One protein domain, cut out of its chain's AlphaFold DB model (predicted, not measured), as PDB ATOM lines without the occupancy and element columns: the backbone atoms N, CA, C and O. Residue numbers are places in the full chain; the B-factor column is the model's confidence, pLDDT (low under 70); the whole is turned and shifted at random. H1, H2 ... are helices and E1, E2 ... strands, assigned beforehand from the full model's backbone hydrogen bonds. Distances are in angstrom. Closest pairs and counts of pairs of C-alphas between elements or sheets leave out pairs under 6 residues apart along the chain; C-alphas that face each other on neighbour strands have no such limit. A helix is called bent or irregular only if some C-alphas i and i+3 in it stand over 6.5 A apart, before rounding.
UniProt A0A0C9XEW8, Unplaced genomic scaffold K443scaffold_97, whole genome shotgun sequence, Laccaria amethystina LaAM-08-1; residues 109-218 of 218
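What this domain is: This is residues 109 to 218 of the 218 residues of an uncharacterized protein of Laccaria amethystina LaAM-08-1 (UniProt A0A0C9XEW8). Look for a small three-stranded antiparallel sheet, E1 to E3, with the short helix H3 packed over it, and two helical extensions reaching away from this body. Before the sheet comes a splayed helical hairpin, H1 and H2, joined near its tip, with H2 grazing the sheet at its far end; after H3 the long helix H4 turns a corner, and its residues 200 to 216 stick out as an arm. You have 110 printed residues, with four named helices and three named strands in the order H1 H2 E1 E2 E3 H3 H4, a mostly helix class. The whole is loose, with a radius of gyration of the C-alphas of 18.3 A and spans of 56 by 38 by 30 A.

Where its parts are: Find C-alpha 109 at (149.005, 89.181, 231.393); from there H1 runs through residues 109 to 128, 28.1 A. H2, residues 132 to 147, covers 23.1 A. Next come E1, residues 151 to 154, E2, residues 158 to 161, and E3, residues 167 to 169. H3, residues 178 to 188, starts at C-alpha 178, (131.916, 106.028, 210.320), and spans 14.6 A; it is neither bent nor irregular, but only just: C-alphas 185 and 188 are 6.4 A apart. H4, residues 190 to 216, runs 39.9 A to C-alpha 216 at (167.288, 92.858, 188.495).

How they stand to each other: H1, with residues 122 to 126, touches residues 132 to 135 of H2; the closest C-alphas, of Ala 126 and Pro 132, are 6.7 A apart. This helical hairpin runs opposite ways at a steep tilt of 35.3 degrees, only just steep. H2 only grazes the sheet, with residues 142 to 146. The strands form a meander, each the antiparallel neighbour of the one before. In the hairpin E1 and E2, look at N 152 and O 160, 2.9 A; in the hairpin E2 and E3, at N 159 and O 168, 2.9 A. H3 is on the sheet at a height of 10.2 A, over E2, and runs along the strands, at 15 degrees to E2 on the local plane. H3 and H4 touch only at the corner, about perpendicular at 89 degrees; their closest C-alphas, of Arg 185 and Ser 192, are 5.6 A apart. H1 and H4 are apart. In H1, H2, H3 and H4 every O i to N i+4 pair is within hydrogen-bond range.

The domain as a whole: The two C-alphas farthest apart are those of Arg 128 and Met 218, 57.1 A. Residues 109 to 117, 127 to 133 and 200 to 218 stand free; the body without them spans 40 by 22 by 17 A. The printed part has no cut and no long link. Its mean pLDDT is 85.0; look for values under 70 at residues 109 to 111, 113 to 114, 123, 125 to 132 and 172 to 177.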
ATOM      1  N   THR A 109     150.221  89.821 230.876       65.44
ATOM      2  CA  THR A 109     149.005  89.181 231.393       65.44
ATOM      3  C   THR A 109     147.744  90.053 231.264       65.44
ATOM      4  O   THR A 109     146.637  89.524 231.149       65.44
ATOM      5  N   THR A 110     147.872  91.378 231.240       60.34
ATOM      6  CA  THR A 110     146.753  92.338 231.236       60.34
ATOM      7  C   THR A 110     146.152  92.549 229.847       60.34
ATOM      8  O   THR A 110     144.927  92.543 229.723       60.34
ATOM      9  N   LYS A 111     146.975  92.625 228.791       66.69
ATOM     10  CA  LYS A 111     146.492  92.645 227.396       66.69
ATOM     11  C   LYS A 111     145.733  91.360 227.063       66.69
ATOM     12  O   LYS A 111     144.605  91.414 226.585       66.69
ATOM     13  N   ALA A 112     146.289  90.206 227.439       70.38
ATOM     14  CA  ALA A 112     145.623  88.916 227.266       70.38
ATOM     15  C   ALA A 112     144.277  88.841 228.013       70.38
ATOM     16  O   ALA A 112     143.301  88.313 227.474       70.38
ATOM     17  N   LYS A 113     144.192  89.407 229.227       68.88
ATOM     18  CA  LYS A 113     142.930  89.542 229.977       68.88
ATOM     19  C   LYS A 113     141.943  90.462 229.258       68.88
ATOM     20  O   LYS A 113     140.766  90.120 229.178       68.88
ATOM     21  N   PHE A 114     142.396  91.584 228.705       65.25
ATOM     22  CA  PHE A 114     141.534  92.522 227.988       65.25
ATOM     23  C   PHE A 114     141.009  91.924 226.679       65.25
ATOM     24  O   PHE A 114     139.802  91.924 226.442       65.25
ATOM     25  N   ASP A 115     141.877  91.290 225.892       73.25
ATOM     26  CA  ASP A 115     141.496  90.539 224.696       73.25
ATOM     27  C   ASP A 115     140.553  89.380 225.038       73.25
ATOM     28  O   ASP A 115     139.639  89.069 224.273       73.25
ATOM     29  N   ALA A 116     140.725  88.737 226.198       73.56
ATOM     30  CA  ALA A 116     139.794  87.726 226.693       73.56
ATOM     31  C   ALA A 116     138.438  88.331 227.104       73.56
ATOM     32  O   ALA A 116     137.405  87.701 226.874       73.56
ATOM     33  N   VAL A 117     138.410  89.544 227.668       74.75
ATOM     34  CA  VAL A 117     137.176  90.280 227.992       74.75
ATOM     35  C   VAL A 117     136.453  90.722 226.722       74.75
ATOM     36  O   VAL A 117     135.248  90.493 226.623       74.75
ATOM     37  N   ILE A 118     137.164  91.266 225.727       73.75
ATOM     38  CA  ILE A 118     136.598  91.594 224.411       73.75
ATOM     39  C   ILE A 118     136.048  90.323 223.763       73.75
ATOM     40  O   ILE A 118     134.879  90.303 223.383       73.75
ATOM     41  N   ARG A 119     136.819  89.228 223.725       75.00
ATOM     42  CA  ARG A 119     136.341  87.936 223.205       75.00
ATOM     43  C   ARG A 119     135.115  87.422 223.960       75.00
ATOM     44  O   ARG A 119     134.162  86.990 223.320       75.00
ATOM     45  N   LYS A 120     135.074  87.516 225.294       73.44
ATOM     46  CA  LYS A 120     133.893  87.140 226.098       73.44
ATOM     47  C   LYS A 120     132.688  88.039 225.835       73.44
ATOM     48  O   LYS A 120     131.570  87.533 225.796       73.44
ATOM     49  N   LEU A 121     132.881  89.347 225.673       71.38
ATOM     50  CA  LEU A 121     131.815  90.295 225.338       71.38
ATOM     51  C   LEU A 121     131.263  90.031 223.938       71.38
ATOM     52  O   LEU A 121     130.045  89.994 223.769       71.38
ATOM     53  N   LEU A 122     132.143  89.777 222.967       70.19
ATOM     54  CA  LEU A 122     131.772  89.372 221.615       70.19
ATOM     55  C   LEU A 122     131.042  88.026 221.627       70.19
ATOM     56  O   LEU A 122     129.977  87.935 221.032       70.19
ATOM     57  N   ALA A 123     131.511  87.028 222.381       68.06
ATOM     58  CA  ALA A 123     130.839  85.734 222.534       68.06
ATOM     59  C   ALA A 123     129.477  85.849 223.246       68.06
ATOM     60  O   ALA A 123     128.509  85.196 222.853       68.06
ATOM     61  N   ARG A 124     129.351  86.714 224.262       70.38
ATOM     62  CA  ARG A 124     128.068  87.036 224.918       70.38
ATOM     63  C   ARG A 124     127.105  87.756 223.980       70.38
ATOM     64  O   ARG A 124     125.903  87.508 224.034       70.38
ATOM     65  N   ARG A 125     127.614  88.641 223.118       64.88
ATOM     66  CA  ARG A 125     126.817  89.239 222.042       64.88
ATOM     67  C   ARG A 125     126.419  88.185 221.022       64.88
ATOM     68  O   ARG A 125     125.242  88.118 220.739       64.88
ATOM     69  N   ALA A 126     127.326  87.329 220.563       61.91
ATOM     70  CA  ALA A 126     127.052  86.243 219.617       61.91
ATOM     71  C   ALA A 126     125.978  85.266 220.119       61.91
ATOM     72  O   ALA A 126     125.143  84.795 219.361       61.91
ATOM     73  N   SER A 127     125.981  84.980 221.423       66.50
ATOM     74  CA  SER A 127     124.998  84.090 222.054       66.50
ATOM     75  C   SER A 127     123.651  84.766 222.325       66.50
ATOM     76  O   SER A 127     122.634  84.081 222.401       66.50
ATOM     77  N   ARG A 128     123.605  86.101 222.445       63.03
ATOM     78  CA  ARG A 128     122.359  86.876 222.635       63.03
ATOM     79  C   ARG A 128     121.800  87.489 221.348       63.03
ATOM     80  O   ARG A 128     120.618  87.802 221.282       63.03
ATOM     81  N   SER A 129     122.638  87.667 220.336       51.34
ATOM     82  CA  SER A 129     122.335  88.223 219.024       51.34
ATOM     83  C   SER A 129     122.497  87.106 218.006       51.34
ATOM     84  O   SER A 129     123.608  86.676 217.718       51.34
ATOM     85  N   ARG A 130     121.382  86.649 217.437       53.75
ATOM     86  CA  ARG A 130     121.328  85.686 216.324       53.75
ATOM     87  C   ARG A 130     121.873  86.276 215.008       53.75
ATOM     88  O   ARG A 130     121.249  86.128 213.963       53.75
ATOM     89  N   CYS A 131     122.972  87.023 215.039       59.88
ATOM     90  CA  CYS A 131     123.497  87.718 213.868       59.88
ATOM     91  C   CYS A 131     125.027  87.604 213.830       59.88
ATOM     92  O   CYS A 131     125.712  88.528 214.271       59.88
ATOM     93  N   PRO A 132     125.575  86.501 213.278       67.56
ATOM     94  CA  PRO A 132     127.000  86.365 212.943       67.56
ATOM     95  C   PRO A 132     127.571  87.603 212.234       67.56
ATOM     96  O   PRO A 132     128.676  88.054 212.522       67.56
ATOM     97  N   THR A 133     126.728  88.256 211.432       78.12
ATOM     98  CA  THR A 133     127.013  89.508 210.728       78.12
ATOM     99  C   THR A 133     127.447  90.666 211.632       78.12
ATOM    100  O   THR A 133     128.127  91.572 211.163       78.12
ATOM    101  N   ALA A 134     127.080  90.689 212.917       72.12
ATOM    102  CA  ALA A 134     127.505  91.745 213.839       72.12
ATOM    103  C   ALA A 134     128.970  91.592 214.279       72.12
ATOM    104  O   ALA A 134     129.641  92.596 214.505       72.12
ATOM    105  N   ILE A 135     129.460  90.353 214.393       77.25
ATOM    106  CA  ILE A 135     130.856  90.062 214.749       77.25
ATOM    107  C   ILE A 135     131.754  90.378 213.558       77.25
ATOM    108  O   ILE A 135     132.730  91.105 213.713       77.25
ATOM    109  N   GLU A 136     131.376  89.897 212.375       81.62
ATOM    110  CA  GLU A 136     132.102  90.150 211.126       81.62
ATOM    111  C   GLU A 136     132.217  91.654 210.852       81.62
ATOM    112  O   GLU A 136     133.306  92.159 210.600       81.62
ATOM    113  N   ARG A 137     131.119  92.411 211.011       82.19
ATOM    114  CA  ARG A 137     131.137  93.879 210.863       82.19
ATOM    115  C   ARG A 137     132.118  94.561 211.812       82.19
ATOM    116  O   ARG A 137     132.746  95.542 211.424       82.19
ATOM    117  N   GLU A 138     132.222  94.079 213.047       82.94
ATOM    118  CA  GLU A 138     133.138  94.646 214.032       82.94
ATOM    119  C   GLU A 138     134.596  94.289 213.722       82.94
ATOM    120  O   GLU A 138     135.462  95.152 213.832       82.94
ATOM    121  N   GLN A 139     134.872  93.064 213.267       85.00
ATOM    122  CA  GLN A 139     136.209  92.662 212.817       85.00
ATOM    123  C   GLN A 139     136.666  93.494 211.619       85.00
ATOM    124  O   GLN A 139     137.725  94.113 211.682       85.00
ATOM    125  N   THR A 140     135.824  93.632 210.593       87.69
ATOM    126  CA  THR A 140     136.123  94.493 209.440       87.69
ATOM    127  C   THR A 140     136.346  95.949 209.860       87.69
ATOM    128  O   THR A 140     137.211  96.632 209.319       87.69
ATOM    129  N   ARG A 141     135.592  96.457 210.848       88.38
ATOM    130  CA  ARG A 141     135.809  97.810 211.386       88.38
ATOM    131  C   ARG A 141     137.194  97.949 212.020       88.38
ATOM    132  O   ARG A 141     137.849  98.964 211.799       88.38
ATOM    133  N   ILE A 142     137.606  96.962 212.815       88.88
ATOM    134  CA  ILE A 142     138.918  96.932 213.470       88.88
ATOM    135  C   ILE A 142     140.025  96.918 212.412       88.88
ATOM    136  O   ILE A 142     140.884  97.792 212.452       88.88
ATOM    137  N   GLU A 143     139.947  96.023 211.426       90.88
ATOM    138  CA  GLU A 143     140.933  95.916 210.338       90.88
ATOM    139  C   GLU A 143     141.098  97.238 209.571       90.88
ATOM    140  O   GLU A 143     142.219  97.687 209.326       90.88
ATOM    141  N   ILE A 144     139.987  97.911 209.247       91.88
ATOM    142  CA  ILE A 144     140.016  99.213 208.563       91.88
ATOM    143  C   ILE A 144     140.723 100.277 209.415       91.88
ATOM    144  O   ILE A 144     141.514 101.056 208.886       91.88
ATOM    145  N   LEU A 145     140.436 100.342 210.720       92.75
ATOM    146  CA  LEU A 145     141.031 101.349 211.608       92.75
ATOM    147  C   LEU A 145     142.501 101.060 211.924       92.75
ATOM    148  O   LEU A 145     143.288 101.995 212.050       92.75
ATOM    149  N   GLU A 146     142.886  99.790 212.019       93.62
ATOM    150  CA  GLU A 146     144.287  99.391 212.182       93.62
ATOM    151  C   GLU A 146     145.109  99.738 210.936       93.62
ATOM    152  O   GLU A 146     146.233 100.238 211.059       93.62
ATOM    153  N   ALA A 147     144.529  99.568 209.746       94.69
ATOM    154  CA  ALA A 147     145.157  99.956 208.489       94.69
ATOM    155  C   ALA A 147     145.274 101.483 208.315       94.69
ATOM    156  O   ALA A 147     146.240 101.957 207.721       94.69
ATOM    157  N   ASP A 148     144.345 102.278 208.854       96.19
ATOM    158  CA  ASP A 148     144.295 103.730 208.634       96.19
ATOM    159  C   ASP A 148     145.449 104.466 209.349       96.19
ATOM    160  O   ASP A 148     145.486 104.502 210.583       96.19
ATOM    161  N   PRO A 149     146.415 105.076 208.630       96.88
ATOM    162  CA  PRO A 149     147.570 105.738 209.241       96.88
ATOM    163  C   PRO A 149     147.193 106.978 210.063       96.88
ATOM    164  O   PRO A 149     147.991 107.414 210.888       96.88
ATOM    165  N   CYS A 150     145.995 107.537 209.871       97.50
ATOM    166  CA  CYS A 150     145.515 108.689 210.631       97.50
ATOM    167  C   CYS A 150     144.945 108.319 212.002       97.50
ATOM    168  O   CYS A 150     144.639 109.223 212.783       97.50
ATOM    169  N   VAL A 151     144.758 107.031 212.292       96.75
ATOM    170  CA  VAL A 151     144.272 106.556 213.588       96.75
ATOM    171  C   VAL A 151     145.455 106.399 214.536       96.75
ATOM    172  O   VAL A 151     146.375 105.632 214.261       96.75
ATOM    173  N   GLU A 152     145.419 107.113 215.661       95.56
ATOM    174  CA  GLU A 152     146.384 106.911 216.748       95.56
ATOM    175  C   GLU A 152     145.906 105.831 217.695       95.56
ATOM    176  O   GLU A 152     146.672 104.955 218.067       95.56
ATOM    177  N   TRP A 153     144.629 105.875 218.079       92.19
ATOM    178  CA  TRP A 153     144.008 104.763 218.767       92.19
ATOM    179  C   TRP A 153     142.509 104.670 218.578       92.19
ATOM    180  O   TRP A 153     141.868 105.625 218.156       92.19
ATOM    181  N   PHE A 154     141.931 103.516 218.904       93.50
ATOM    182  CA  PHE A 154     140.487 103.337 218.880       93.50
ATOM    183  C   PHE A 154     139.994 102.355 219.947       93.50
ATOM    184  O   PHE A 154     140.711 101.466 220.404       93.50
ATOM    185  N   THR A 155     138.728 102.516 220.317       88.12
ATOM    186  CA  THR A 155     137.970 101.614 221.184       88.12
ATOM    187  C   THR A 155     136.791 101.006 220.411       88.12
ATOM    188  O   THR A 155     136.686 101.110 219.183       88.12
ATOM    189  N   LEU A 156     135.875 100.345 221.124       82.25
ATOM    190  CA  LEU A 156     134.591  99.920 220.562       82.25
ATOM    191  C   LEU A 156     133.705 101.103 220.153       82.25
ATOM    192  O   LEU A 156     132.845 100.940 219.294       82.25
ATOM    193  N   VAL A 157     133.885 102.263 220.791       86.00
ATOM    194  CA  VAL A 157     132.969 103.404 220.675       86.00
ATOM    195  C   VAL A 157     133.673 104.725 220.405       86.00
ATOM    196  O   VAL A 157     133.025 105.761 220.440       86.00
ATOM    197  N   SER A 158     134.979 104.735 220.153       90.56
ATOM    198  CA  SER A 158     135.704 105.966 219.844       90.56
ATOM    199  C   SER A 158     136.967 105.737 219.019       90.56
ATOM    200  O   SER A 158     137.489 104.623 218.970       90.56
ATOM    201  N   VAL A 159     137.428 106.785 218.338       93.62
ATOM    202  CA  VAL A 159     138.682 106.843 217.563       93.62
ATOM    203  C   VAL A 159     139.384 108.152 217.881       93.62
ATOM    204  O   VAL A 159     138.747 109.201 217.863       93.62
ATOM    205  N   MET A 160     140.692 108.115 218.110       95.31
ATOM    206  CA  MET A 160     141.533 109.298 218.230       95.31
ATOM    207  C   MET A 160     142.358 109.517 216.964       95.31
ATOM    208  O   MET A 160     143.009 108.608 216.445       95.31
ATOM    209  N   CYS A 161     142.325 110.757 216.484       97.62
ATOM    210  CA  CYS A 161     143.082 111.194 215.321       97.62
ATOM    211  C   CYS A 161     144.559 111.426 215.665       97.62
ATOM    212  O   CYS A 161     144.845 112.286 216.487       97.62
ATOM    213  N   ALA A 162     145.489 110.779 214.963       97.19
ATOM    214  CA  ALA A 162     146.932 111.007 215.111       97.19
ATOM    215  C   ALA A 162     147.384 112.407 214.671       97.19
ATOM    216  O   ALA A 162     148.426 112.887 215.096       97.19
ATOM    217  N   GLY A 163     146.611 113.066 213.803       96.88
ATOM    218  CA  GLY A 163     146.971 114.376 213.265       96.88
ATOM    219  C   GLY A 163     146.577 115.557 214.152       96.88
ATOM    220  O   GLY A 163     147.226 116.595 214.110       96.88
ATOM    221  N   CYS A 164     145.487 115.444 214.916       97.50
ATOM    222  CA  CYS A 164     145.012 116.539 215.774       97.50
ATOM    223  C   CYS A 164     144.699 116.122 217.216       97.50
ATOM    224  O   CYS A 164     144.221 116.954 217.987       97.50
ATOM    225  N   HIS A 165     144.916 114.851 217.562       95.56
ATOM    226  CA  HIS A 165     144.677 114.245 218.878       95.56
ATOM    227  C   HIS A 165     143.265 114.470 219.440       95.56
ATOM    228  O   HIS A 165     143.049 114.458 220.649       95.56
ATOM    229  N   ARG A 166     142.275 114.682 218.562       95.25
ATOM    230  CA  ARG A 166     140.862 114.759 218.950       95.25
ATOM    231  C   ARG A 166     140.236 113.375 218.935       95.25
ATOM    232  O   ARG A 166     140.434 112.612 217.987       95.25
ATOM    233  N   GLU A 167     139.454 113.093 219.970       93.19
ATOM    234  CA  GLU A 167     138.644 111.887 220.080       93.19
ATOM    235  C   GLU A 167     137.279 112.085 219.403       93.19
ATOM    236  O   GLU A 167     136.596 113.093 219.599       93.19
ATOM    237  N   PHE A 168     136.878 111.095 218.612       91.56
ATOM    238  CA  PHE A 168     135.600 111.024 217.920       91.56
ATOM    239  C   PHE A 168     134.811 109.840 218.449       91.56
ATOM    240  O   PHE A 168     135.254 108.698 218.345       91.56
ATOM    241  N   SER A 169     133.622 110.110 218.980       88.25
ATOM    242  CA  SER A 169     132.703 109.058 219.400       88.25
ATOM    243  C   SER A 169     132.095 108.351 218.185       88.25
ATOM    244  O   SER A 169     131.563 108.971 217.264       88.25
ATOM    245  N   MET A 170     132.177 107.029 218.214       80.25
ATOM    246  CA  MET A 170     131.550 106.071 217.320       80.25
ATOM    247  C   MET A 170     130.507 105.277 218.109       80.25
ATOM    248  O   MET A 170     130.687 104.091 218.374       80.25
ATOM    249  N   ASP A 171     129.428 105.922 218.546       70.12
ATOM    250  CA  ASP A 171     128.379 105.208 219.276       70.12
ATOM    251  C   ASP A 171     127.812 104.058 218.419       70.12
ATOM    252  O   ASP A 171     127.285 104.252 217.323       70.12
ATOM    253  N   GLY A 172     127.909 102.828 218.928       61.72
ATOM    254  CA  GLY A 172     127.525 101.607 218.218       61.72
ATOM    255  C   GLY A 172     126.024 101.472 217.937       61.72
ATOM    256  O   GLY A 172     125.611 100.496 217.310       61.72
ATOM    257  N   ARG A 173     125.189 102.414 218.395       67.56
ATOM    258  CA  ARG A 173     123.733 102.390 218.179       67.56
ATOM    259  C   ARG A 173     123.301 102.805 216.774       67.56
ATOM    260  O   ARG A 173     122.196 102.443 216.376       67.56
ATOM    261  N   GLN A 174     124.124 103.530 216.011       55.50
ATOM    262  CA  GLN A 174     123.764 103.932 214.647       55.50
ATOM    263  C   GLN A 174     124.949 103.753 213.696       55.50
ATOM    264  O   GLN A 174     126.027 104.286 213.922       55.50
ATOM    265  N   GLY A 175     124.751 103.079 212.560       58.03
ATOM    266  CA  GLY A 175     125.767 102.950 211.497       58.03
ATOM    267  C   GLY A 175     126.200 104.277 210.838       58.03
ATOM    268  O   GLY A 175     126.906 104.264 209.835       58.03
ATOM    269  N   TYR A 176     125.778 105.423 211.379       54.31
ATOM    270  CA  TYR A 176     126.005 106.772 210.866       54.31
ATOM    271  C   TYR A 176     127.379 107.369 211.224       54.31
ATOM    272  O   TYR A 176     127.782 108.351 210.602       54.31
ATOM    273  N   TYR A 177     128.134 106.793 212.163       67.38
ATOM    274  CA  TYR A 177     129.300 107.478 212.748       67.38
ATOM    275  C   TYR A 177     130.644 107.229 212.061       67.38
ATOM    276  O   TYR A 177     131.539 108.063 212.186       67.38
ATOM    277  N   ARG A 178     130.764 106.184 211.230       79.38
ATOM    278  CA  ARG A 178     131.916 106.028 210.320       79.38
ATOM    279  C   ARG A 178     132.115 107.288 209.466       79.38
ATOM    280  O   ARG A 178     133.235 107.757 209.304       79.38
ATOM    281  N   LYS A 179     131.010 107.910 209.042       86.31
ATOM    282  CA  LYS A 179     131.019 109.152 208.260       86.31
ATOM    283  C   LYS A 179     131.585 110.349 209.019       86.31
ATOM    284  O   LYS A 179     132.112 111.246 208.375       86.31
ATOM    285  N   LEU A 180     131.464 110.412 210.350       89.81
ATOM    286  CA  LEU A 180     132.042 111.521 211.122       89.81
ATOM    287  C   LEU A 180     133.563 111.420 211.163       89.81
ATOM    288  O   LEU A 180     134.234 112.422 210.916       89.81
ATOM    289  N   TRP A 181     134.084 110.216 211.416       92.94
ATOM    290  CA  TRP A 181     135.518 109.945 211.344       92.94
ATOM    291  C   TRP A 181     136.062 110.237 209.943       92.94
ATOM    292  O   TRP A 181     136.969 111.051 209.799       92.94
ATOM    293  N   GLU A 182     135.454 109.658 208.905       92.38
ATOM    294  CA  GLU A 182     135.873 109.867 207.514       92.38
ATOM    295  C   GLU A 182     135.799 111.346 207.127       92.38
ATOM    296  O   GLU A 182     136.757 111.898 206.595       92.38
ATOM    297  N   LYS A 183     134.715 112.046 207.488       94.44
ATOM    298  CA  LYS A 183     134.589 113.479 207.204       94.44
ATOM    299  C   LYS A 183     135.682 114.296 207.893       94.44
ATOM    300  O   LYS A 183     136.221 115.228 207.293       94.44
ATOM    301  N   HIS A 184     135.994 113.972 209.146       95.56
ATOM    302  CA  HIS A 184     137.076 114.626 209.865       95.56
ATOM    303  C   HIS A 184     138.423 114.383 209.175       95.56
ATOM    304  O   HIS A 184     139.113 115.353 208.857       95.56
ATOM    305  N   ARG A 185     138.757 113.112 208.926       95.94
ATOM    306  CA  ARG A 185     140.013 112.668 208.314       95.94
ATOM    307  C   ARG A 185     140.219 113.289 206.932       95.94
ATOM    308  O   ARG A 185     141.275 113.860 206.677       95.94
ATOM    309  N   ASP A 186     139.201 113.230 206.079       95.44
ATOM    310  CA  ASP A 186     139.328 113.568 204.660       95.44
ATOM    311  C   ASP A 186     139.235 115.086 204.420       95.44
ATOM    312  O   ASP A 186     139.939 115.640 203.571       95.44
ATOM    313  N   TYR A 187     138.402 115.800 205.190       96.56
ATOM    314  CA  TYR A 187     138.096 117.205 204.896       96.56
ATOM    315  C   TYR A 187     138.597 118.188 205.948       96.56
ATOM    316  O   TYR A 187     139.121 119.245 205.580       96.56
ATOM    317  N   SER A 188     138.438 117.877 207.234       96.50
ATOM    318  CA  SER A 188     138.593 118.872 208.305       96.50
ATOM    319  C   SER A 188     139.967 118.874 208.973       96.50
ATOM    320  O   SER A 188     140.396 119.918 209.459       96.50
ATOM    321  N   CYS A 189     140.658 117.739 209.024       97.75
ATOM    322  CA  CYS A 189     141.908 117.615 209.762       97.75
ATOM    323  C   CYS A 189     143.120 117.927 208.880       97.75
ATOM    324  O   CYS A 189     143.406 117.199 207.932       97.75
ATOM    325  N   LEU A 190     143.869 118.983 209.209       97.62
ATOM    326  CA  LEU A 190     145.130 119.288 208.525       97.62
ATOM    327  C   LEU A 190     146.202 118.229 208.815       97.62
ATOM    328  O   LEU A 190     146.836 117.747 207.882       97.62
ATOM    329  N   GLY A 191     146.336 117.797 210.074       97.44
ATOM    330  CA  GLY A 191     147.308 116.767 210.448       97.44
ATOM    331  C   GLY A 191     147.043 115.419 209.770       97.44
ATOM    332  O   GLY A 191     147.975 114.771 209.309       97.44
ATOM    333  N   SER A 192     145.775 115.017 209.606       97.06
ATOM    334  CA  SER A 192     145.447 113.801 208.843       97.06
ATOM    335  C   SER A 192     145.879 113.915 207.383       97.06
ATOM    336  O   SER A 192     146.439 112.968 206.842       97.06
ATOM    337  N   LYS A 193     145.680 115.077 206.744       97.56
ATOM    338  CA  LYS A 193     146.115 115.293 205.355       97.56
ATOM    339  C   LYS A 193     147.628 115.166 205.207       97.56
ATOM    340  O   LYS A 193     148.094 114.560 204.245       97.56
ATOM    341  N   GLU A 194     148.388 115.695 206.160       97.44
ATOM    342  CA  GLU A 194     149.846 115.574 206.165       97.44
ATOM    343  C   GLU A 194     150.304 114.121 206.357       97.44
ATOM    344  O   GLU A 194     151.154 113.637 205.605       97.44
ATOM    345  N   ILE A 195     149.687 113.396 207.296       97.25
ATOM    346  CA  ILE A 195     149.964 111.974 207.537       97.25
ATOM    347  C   ILE A 195     149.672 111.139 206.284       97.25
ATOM    348  O   ILE A 195     150.525 110.346 205.876       97.25
ATOM    349  N   MET A 196     148.517 111.343 205.641       96.44
ATOM    350  CA  MET A 196     148.151 110.648 204.398       96.44
ATOM    351  C   MET A 196     149.138 110.956 203.271       96.44
ATOM    352  O   MET A 196     149.652 110.040 202.636       96.44
ATOM    353  N   ALA A 197     149.503 112.226 203.075       96.00
ATOM    354  CA  ALA A 197     150.491 112.605 202.067       96.00
ATOM    355  C   ALA A 197     151.884 111.998 202.341       96.00
ATOM    356  O   ALA A 197     152.636 111.686 201.413       96.00
ATOM    357  N   GLY A 198     152.260 111.834 203.612       97.00
ATOM    358  CA  GLY A 198     153.464 111.103 204.014       97.00
ATOM    359  C   GLY A 198     153.371 109.605 203.712       97.00
ATOM    360  O   GLY A 198     154.318 109.026 203.178       97.00
ATOM    361  N   HIS A 199     152.228 108.993 204.009       95.75
ATOM    362  CA  HIS A 199     151.956 107.585 203.733       95.75
ATOM    363  C   HIS A 199     151.997 107.276 202.227       95.75
ATOM    364  O   HIS A 199     152.721 106.373 201.813       95.75
ATOM    365  N   ASP A 200     151.338 108.088 201.400       95.81
ATOM    366  CA  ASP A 200     151.317 107.934 199.937       95.81
ATOM    367  C   ASP A 200     152.695 108.128 199.296       95.81
ATOM    368  O   ASP A 200     152.988 107.583 198.230       95.81
ATOM    369  N   ARG A 201     153.559 108.946 199.910       96.88
ATOM    370  CA  ARG A 201     154.956 109.065 199.480       96.88
ATOM    371  C   ARG A 201     155.719 107.775 199.761       96.88
ATOM    372  O   ARG A 201     156.332 107.262 198.835       96.88
ATOM    373  N   ARG A 202     155.648 107.244 200.988       95.25
ATOM    374  CA  ARG A 202     156.323 105.988 201.366       95.25
ATOM    375  C   ARG A 202     155.872 104.814 200.504       95.25
ATOM    376  O   ARG A 202     156.716 104.160 199.913       95.25
ATOM    377  N   HIS A 203     154.564 104.650 200.317       95.19
ATOM    378  CA  HIS A 203     154.022 103.571 199.490       95.19
ATOM    379  C   HIS A 203     154.590 103.580 198.063       95.19
ATOM    380  O   HIS A 203     154.985 102.543 197.541       95.19
ATOM    381  N   ARG A 204     154.701 104.763 197.440       96.12
ATOM    382  CA  ARG A 204     155.302 104.893 196.104       96.12
ATOM    383  C   ARG A 204     156.789 104.540 196.076       96.12
ATOM    384  O   ARG A 204     157.255 104.022 195.065       96.12
ATOM    385  N   TYR A 205     157.532 104.837 197.142       96.50
ATOM    386  CA  TYR A 205     158.930 104.417 197.254       96.50
ATOM    387  C   TYR A 205     159.037 102.896 197.400       96.50
ATOM    388  O   TYR A 205     159.784 102.283 196.643       96.50
ATOM    389  N   ASP A 206     158.224 102.288 198.265       95.31
ATOM    390  CA  ASP A 206     158.213 100.835 198.481       95.31
ATOM    391  C   ASP A 206     157.848 100.069 197.192       95.31
ATOM    392  O   ASP A 206     158.438  99.036 196.865       95.31
ATOM    393  N   GLU A 207     156.893 100.586 196.410       96.06
ATOM    394  CA  GLU A 207     156.536 100.034 195.097       96.06
ATOM    395  C   GLU A 207     157.671 100.170 194.076       96.06
ATOM    396  O   GLU A 207     157.940  99.228 193.324       96.06
ATOM    397  N   ALA A 208     158.355 101.318 194.054       96.44
ATOM    398  CA  ALA A 208     159.488 101.541 193.163       96.44
ATOM    399  C   ALA A 208     160.662 100.608 193.498       96.44
ATOM    400  O   ALA A 208     161.249 100.018 192.588       96.44
ATOM    401  N   GLU A 209     160.975 100.417 194.781       96.00
ATOM    402  CA  GLU A 209     161.998  99.466 195.227       96.00
ATOM    403  C   GLU A 209     161.642  98.031 194.836       96.00
ATOM    404  O   GLU A 209     162.460  97.330 194.233       96.00
ATOM    405  N   ARG A 210     160.394  97.608 195.080       96.81
ATOM    406  CA  ARG A 210     159.916  96.275 194.684       96.81
ATOM    407  C   ARG A 210     160.036  96.047 193.177       96.81
ATOM    408  O   ARG A 210     160.409  94.954 192.740       96.81
ATOM    409  N   TRP A 211     159.735  97.069 192.381       96.12
ATOM    410  CA  TRP A 211     159.877  97.011 190.929       96.12
ATOM    411  C   TRP A 211     161.344  96.904 190.489       96.12
ATOM    412  O   TRP A 211     161.656  96.085 189.624       96.12
ATOM    413  N   MET A 212     162.255  97.659 191.113       96.19
ATOM    414  CA  MET A 212     163.692  97.572 190.819       96.19
ATOM    415  C   MET A 212     164.263  96.186 191.140       96.19
ATOM    416  O   MET A 212     164.952  95.611 190.300       96.19
ATOM    417  N   VAL A 213     163.912  95.609 192.295       95.88
ATOM    418  CA  VAL A 213     164.349  94.254 192.681       95.88
ATOM    419  C   VAL A 213     163.838  93.206 191.691       95.88
ATOM    420  O   VAL A 213     164.596  92.343 191.255       95.88
ATOM    421  N   SER A 214     162.571  93.313 191.282       95.44
ATOM    422  CA  SER A 214     161.962  92.380 190.322       95.44
ATOM    423  C   SER A 214     162.628  92.440 188.946       95.44
ATOM    424  O   SER A 214     162.733  91.423 188.269       95.44
ATOM    425  N   ARG A 215     163.094  93.625 188.531       95.50
ATOM    426  CA  ARG A 215     163.772  93.824 187.245       95.50
ATOM    427  C   ARG A 215     165.211  93.309 187.243       95.50
ATOM    428  O   ARG A 215     165.673  92.869 186.202       95.50
ATOM    429  N   SER A 216     165.915  93.372 188.372       92.50
ATOM    430  CA  SER A 216     167.288  92.858 188.495       92.50
ATOM    431  C   SER A 216     167.371  91.334 188.617       92.50
ATOM    432  O   SER A 216     168.452  90.779 188.456       92.50
ATOM    433  N   ALA A 217     166.258  90.665 188.926       91.31
ATOM    434  CA  ALA A 217     166.175  89.207 189.010       91.31
ATOM    435  C   ALA A 217     165.864  88.523 187.661       91.31
ATOM    436  O   ALA A 217     165.814  87.294 187.609       91.31
ATOM    437  N   MET A 218     165.623  89.309 186.605       78.62
ATOM    438  CA  MET A 218     165.426  88.849 185.225       78.62
ATOM    439  C   MET A 218     166.719  88.991 184.429       78.62
ATOM    440  O   MET A 218     167.010  88.060 183.648       78.62
TER     441      MET A 218